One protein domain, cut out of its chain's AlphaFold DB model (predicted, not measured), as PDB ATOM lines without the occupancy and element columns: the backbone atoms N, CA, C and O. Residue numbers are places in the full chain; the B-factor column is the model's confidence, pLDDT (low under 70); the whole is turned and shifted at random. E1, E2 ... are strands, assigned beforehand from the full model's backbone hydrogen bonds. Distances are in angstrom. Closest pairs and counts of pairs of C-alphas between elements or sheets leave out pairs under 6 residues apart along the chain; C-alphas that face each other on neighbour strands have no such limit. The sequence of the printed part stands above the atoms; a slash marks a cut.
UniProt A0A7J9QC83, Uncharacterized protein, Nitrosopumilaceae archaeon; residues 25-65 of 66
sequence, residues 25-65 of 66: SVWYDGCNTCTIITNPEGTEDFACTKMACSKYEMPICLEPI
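Overview. This is residues 25 to 65 of the 66 residues of an uncharacterized protein of Nitrosopumilaceae archaeon (UniProt A0A7J9QC83). A flat, lightly twisted sheet of four antiparallel strands, E3 E2 E1 E4, has a long loop, residues 49 to 59, swinging round one end from edge strand E3 to edge strand E4. The 41 printed residues hold E1 to E4 and no named helix; the class is all strand, with 20 residues in strands, under half. It is loose, radius of gyration of the C-alphas 11.6 A, spanning 36 by 21 by 8 A.

Along the chain. E1, residues 25 to 28, begins at C-alpha (-14.999, -29.285, 23.033) and is 10.5 A long. E2, 33 to 38, is 16.6 A; E3, 44 to 48, 13.8 A; E4, 60 to 64, 10.4 A, ending at (-16.509, -34.896, 23.297).

Arrangement. Hairpins E1-E2 (N 34 to O 27, 2.8 A) and E2-E3 (N 45 to O 37, 2.8 A) form a meander, each strand the antiparallel neighbour of the one before. E4 beside E1 (N 25 to O 63, 2.8 A) completes a Greek key, the first strand neighbouring the fourth.

Size, cuts and confidence. C-alphas 41 and 54 are farthest apart, 36.5 A. The printed part has no cut; link E3 to E4 is long. No printed residue is under pLDDT 70.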
ATOM      1  N   SER A  25     -15.986 -30.315  22.676       90.62
ATOM      2  CA  SER A  25     -14.999 -29.285  23.033       90.62
ATOM      3  C   SER A  25     -14.106 -28.901  21.853       90.62
ATOM      4  O   SER A  25     -13.622 -27.767  21.787       90.62
ATOM      5  N   VAL A  26     -13.907 -29.829  20.908       92.69
ATOM      6  CA  VAL A  26     -13.181 -29.609  19.651       92.69
ATOM      7  C   VAL A  26     -13.904 -30.315  18.509       92.69
ATOM      8  O   VAL A  26     -14.079 -31.532  18.540       92.69
ATOM      9  N   TRP A  27     -14.282 -29.583  17.464       92.94
ATOM     10  CA  TRP A  27     -14.979 -30.143  16.304       92.94
ATOM     11  C   TRP A  27     -14.421 -29.616  14.989       92.94
ATOM     12  O   TRP A  27     -13.802 -28.557  14.921       92.94
ATOM     13  N   TYR A  28     -14.646 -30.368  13.922       92.62
ATOM     14  CA  TYR A  28     -14.451 -29.913  12.555       92.62
ATOM     15  C   TYR A  28     -15.814 -29.551  11.973       92.62
ATOM     16  O   TYR A  28     -16.712 -30.393  11.962       92.62
ATOM     17  N   ASP A  29     -15.985 -28.322  11.488       91.00
ATOM     18  CA  ASP A  29     -17.263 -27.822  10.948       91.00
ATOM     19  C   ASP A  29     -17.504 -28.209   9.472       91.00
ATOM     20  O   ASP A  29     -18.457 -27.745   8.841       91.00
ATOM     21  N   GLY A  30     -16.626 -29.046   8.912       92.00
ATOM     22  CA  GLY A  30     -16.584 -29.373   7.488       92.00
ATOM     23  C   GLY A  30     -15.601 -28.517   6.680       92.00
ATOM     24  O   GLY A  30     -15.491 -28.727   5.472       92.00
ATOM     25  N   CYS A  31     -14.903 -27.564   7.301       95.25
ATOM     26  CA  CYS A  31     -13.837 -26.775   6.673       95.25
ATOM     27  C   CYS A  31     -12.764 -26.286   7.662       95.25
ATOM     28  O   CYS A  31     -11.580 -26.207   7.335       95.25
ATOM     29  N   ASN A  32     -13.173 -25.961   8.880       95.94
ATOM     30  CA  ASN A  32     -12.354 -25.407   9.938       95.94
ATOM     31  C   ASN A  32     -12.436 -26.267  11.189       95.94
ATOM     32  O   ASN A  32     -13.471 -26.856  11.500       95.94
ATOM     33  N   THR A  33     -11.334 -26.302  11.931       95.00
ATOM     34  CA  THR A  33     -11.326 -26.856  13.282       95.00
ATOM     35  C   THR A  33     -11.688 -25.752  14.258       95.00
ATOM     36  O   THR A  33     -11.088 -24.676  14.232       95.00
ATOM     37  N   CYS A  34     -12.664 -26.035  15.105       94.25
ATOM     38  CA  CYS A  34     -13.221 -25.150  16.104       94.25
ATOM     39  C   CYS A  34     -13.022 -25.728  17.506       94.25
ATOM     40  O   CYS A  34     -12.978 -26.947  17.680       94.25
ATOM     41  N   THR A  35     -12.903 -24.857  18.502       93.62
ATOM     42  CA  THR A  35     -12.753 -25.234  19.908       93.62
ATOM     43  C   THR A  35     -13.439 -24.232  20.825       93.62
ATOM     44  O   THR A  35     -13.521 -23.045  20.495       93.62
ATOM     45  N   ILE A  36     -13.919 -24.709  21.972       91.19
ATOM     46  CA  ILE A  36     -14.442 -23.854  23.040       91.19
ATOM     47  C   ILE A  36     -13.282 -23.079  23.671       91.19
ATOM     48  O   ILE A  36     -12.232 -23.637  23.989       91.19
ATOM     49  N   ILE A  37     -13.482 -21.782  23.872       91.38
ATOM     50  CA  ILE A  37     -12.561 -20.909  24.594       91.38
ATOM     51  C   ILE A  37     -13.302 -20.210  25.726       91.38
ATOM     52  O   ILE A  37     -14.473 -19.868  25.604       91.38
ATOM     53  N   THR A  38     -12.609 -19.949  26.828       91.06
ATOM     54  CA  THR A  38     -13.130 -19.099  27.899       91.06
ATOM     55  C   THR A  38     -12.454 -17.744  27.800       91.06
ATOM     56  O   THR A  38     -11.223 -17.650  27.810       91.06
ATOM     57  N   ASN A  39     -13.244 -16.681  27.678       89.31
ATOM     58  CA  ASN A  39     -12.704 -15.330  27.674       89.31
ATOM     59  C   ASN A  39     -12.162 -14.954  29.078       89.31
ATOM     60  O   ASN A  39     -12.448 -15.639  30.064       89.31
ATOM     61  N   PRO A  40     -11.395 -13.857  29.221       93.69
ATOM     62  CA  PRO A  40     -10.875 -13.431  30.525       93.69
ATOM     63  C   PRO A  40     -11.948 -13.140  31.587       93.69
ATOM     64  O   PRO A  40     -11.635 -13.100  32.774       93.69
ATOM     65  N   GLU A  41     -13.200 -12.932  31.175       94.62
ATOM     66  CA  GLU A  41     -14.352 -12.687  32.048       94.62
ATOM     67  C   GLU A  41     -15.030 -13.993  32.508       94.62
ATOM     68  O   GLU A  41     -16.009 -13.948  33.250       94.62
ATOM     69  N   GLY A  42     -14.522 -15.160  32.096       90.69
ATOM     70  CA  GLY A  42     -15.080 -16.466  32.456       90.69
ATOM     71  C   GLY A  42     -16.271 -16.905  31.600       90.69
ATOM     72  O   GLY A  42     -16.929 -17.882  31.943       90.69
ATOM     73  N   THR A  43     -16.568 -16.202  30.505       91.38
ATOM     74  CA  THR A  43     -17.652 -16.565  29.580       91.38
ATOM     75  C   THR A  43     -17.123 -17.493  28.491       91.38
ATOM     76  O   THR A  43     -16.076 -17.219  27.899       91.38
ATOM     77  N   GLU A  44     -17.843 -18.583  28.230       88.38
ATOM     78  CA  GLU A  44     -17.542 -19.499  27.128       88.38
ATOM     79  C   GLU A  44     -17.935 -18.886  25.777       88.38
ATOM     80  O   GLU A  44     -19.007 -18.303  25.617       88.38
ATOM     81  N   ASP A  45     -17.041 -19.038  24.811       89.88
ATOM     82  CA  ASP A  45     -17.203 -18.711  23.398       89.88
ATOM     83  C   ASP A  45     -16.475 -19.797  22.583       89.88
ATOM     84  O   ASP A  45     -16.029 -20.810  23.131       89.88
ATOM     85  N   PHE A  46     -16.314 -19.616  21.278       90.50
ATOM     86  CA  PHE A  46     -15.533 -20.527  20.452       90.50
ATOM     87  C   PHE A  46     -14.608 -19.801  19.480       90.50
ATOM     88  O   PHE A  46     -14.844 -18.676  19.043       90.50
ATOM     89  N   ALA A  47     -13.535 -20.487  19.098       93.19
ATOM     90  CA  ALA A  47     -12.623 -20.045  18.057       93.19
ATOM     91  C   ALA A  47     -12.467 -21.137  17.005       93.19
ATOM     92  O   ALA A  47     -12.361 -22.312  17.342       93.19
ATOM     93  N   CYS A  48     -12.394 -20.735  15.736       95.88
ATOM     94  CA  CYS A  48     -12.136 -21.633  14.617       95.88
ATOM     95  C   CYS A  48     -10.917 -21.176  13.816       95.88
ATOM     96  O   CYS A  48     -10.615 -19.978  13.735       95.88
ATOM     97  N   THR A  49     -10.249 -22.120  13.151       96.94
ATOM     98  CA  THR A  49      -9.330 -21.791  12.054       96.94
ATOM     99  C   THR A  49     -10.062 -21.000  10.959       96.94
ATOM    100  O   THR A  49     -11.290 -20.966  10.910       96.94
ATOM    101  N   LYS A  50      -9.313 -20.336  10.070       96.19
ATOM    102  CA  LYS A  50      -9.872 -19.569   8.938       96.19
ATOM    103  C   LYS A  50      -9.315 -20.062   7.606       96.19
ATOM    104  O   LYS A  50      -8.689 -19.316   6.857       96.19
ATOM    105  N   MET A  51      -9.497 -21.350   7.352       95.38
ATOM    106  CA  MET A  51      -9.151 -22.001   6.096       95.38
ATOM    107  C   MET A  51     -10.217 -21.700   5.039       95.38
ATOM    108  O   MET A  51     -11.409 -21.616   5.333       95.38
ATOM    109  N   ALA A  52      -9.776 -21.523   3.795       94.06
ATOM    110  CA  ALA A  52     -10.667 -21.461   2.647       94.06
ATOM    111  C   ALA A  52     -10.812 -22.870   2.067       94.06
ATOM    112  O   ALA A  52      -9.821 -23.470   1.651       94.06
ATOM    113  N   CYS A  53     -12.040 -23.381   2.013       91.88
ATOM    114  CA  CYS A  53     -12.323 -24.709   1.477       91.88
ATOM    115  C   CYS A  53     -13.111 -24.593   0.176       91.88
ATOM    116  O   CYS A  53     -14.129 -23.906   0.108       91.88
ATOM    117  N   SER A  54     -12.656 -25.286  -0.868       93.81
ATOM    118  CA  SER A  54     -13.366 -25.327  -2.155       93.81
ATOM    119  C   SER A  54     -14.650 -26.156  -2.090       93.81
ATOM    120  O   SER A  54     -15.553 -25.968  -2.902       93.81
ATOM    121  N   LYS A  55     -14.733 -27.079  -1.127       92.00
ATOM    122  CA  LYS A  55     -15.912 -27.883  -0.818       92.00
ATOM    123  C   LYS A  55     -15.937 -28.149   0.686       92.00
ATOM    124  O   LYS A  55     -14.887 -28.387   1.268       92.00
ATOM    125  N   TYR A  56     -17.128 -28.117   1.274       88.75
ATOM    126  CA  TYR A  56     -17.340 -28.486   2.671       88.75
ATOM    127  C   TYR A  56     -17.544 -29.996   2.810       88.75
ATOM    128  O   TYR A  56     -18.192 -30.634   1.971       88.75
ATOM    129  N   GLU A  57     -16.995 -30.546   3.881       89.44
ATOM    130  CA  GLU A  57     -17.113 -31.944   4.280       89.44
ATOM    131  C   GLU A  57     -18.178 -32.133   5.370       89.44
ATOM    132  O   GLU A  57     -18.827 -31.184   5.810       89.44
ATOM    133  N   MET A  58     -18.391 -33.384   5.782       85.75
ATOM    134  CA  MET A  58     -19.270 -33.690   6.907       85.75
ATOM    135  C   MET A  58     -18.603 -33.219   8.212       85.75
ATOM    136  O   MET A  58     -17.453 -33.592   8.452       85.75
ATOM    137  N   PRO A  59     -19.291 -32.437   9.063       89.19
ATOM    138  CA  PRO A  59     -18.773 -32.062  10.366       89.19
ATOM    139  C   PRO A  59     -18.560 -33.296  11.243       89.19
ATOM    140  O   PRO A  59     -19.370 -34.227  11.215       89.19
ATOM    141  N   ILE A  60     -17.490 -33.288  12.037       89.19
ATOM    142  CA  ILE A  60     -17.164 -34.370  12.974       89.19
ATOM    143  C   ILE A  60     -16.764 -33.807  14.338       89.19
ATOM    144  O   ILE A  60     -16.089 -32.782  14.430       89.19
ATOM    145  N   CYS A  61     -17.176 -34.493  15.403       90.88
ATOM    146  CA  CYS A  61     -16.701 -34.206  16.746       90.88
ATOM    147  C   CYS A  61     -15.347 -34.889  16.915       90.88
ATOM    148  O   CYS A  61     -15.227 -36.088  16.652       90.88
ATOM    149  N   LEU A  62     -14.338 -34.118  17.306       92.00
ATOM    150  CA  LEU A  62     -12.984 -34.620  17.526       92.00
ATOM    151  C   LEU A  62     -12.788 -34.951  19.007       92.00
ATOM    152  O   LEU A  62     -12.215 -35.989  19.329       92.00
ATOM    153  N   GLU A  63     -13.327 -34.107  19.889       92.56
ATOM    154  CA  GLU A  63     -13.243 -34.265  21.341       92.56
ATOM    155  C   GLU A  63     -14.613 -34.018  21.993       92.56
ATOM    156  O   GLU A  63     -15.094 -32.884  21.993       92.56
ATOM    157  N   PRO A  64     -15.275 -35.058  22.533       88.44
ATOM    158  CA  PRO A  64     -16.509 -34.896  23.297       88.44
ATOM    159  C   PRO A  64     -16.274 -34.128  24.601       88.44
ATOM    160  O   PRO A  64     -15.221 -34.268  25.225       88.44
ATOM    161  N   ILE A  65     -17.275 -33.369  25.047       82.06
ATOM    162  CA  ILE A  65     -17.258 -32.772  26.393       82.06
ATOM    163  C   ILE A  65     -17.365 -33.902  27.444       82.06
ATOM    164  O   ILE A  65     -18.116 -34.853  27.198       82.06
TER     165      ILE A  65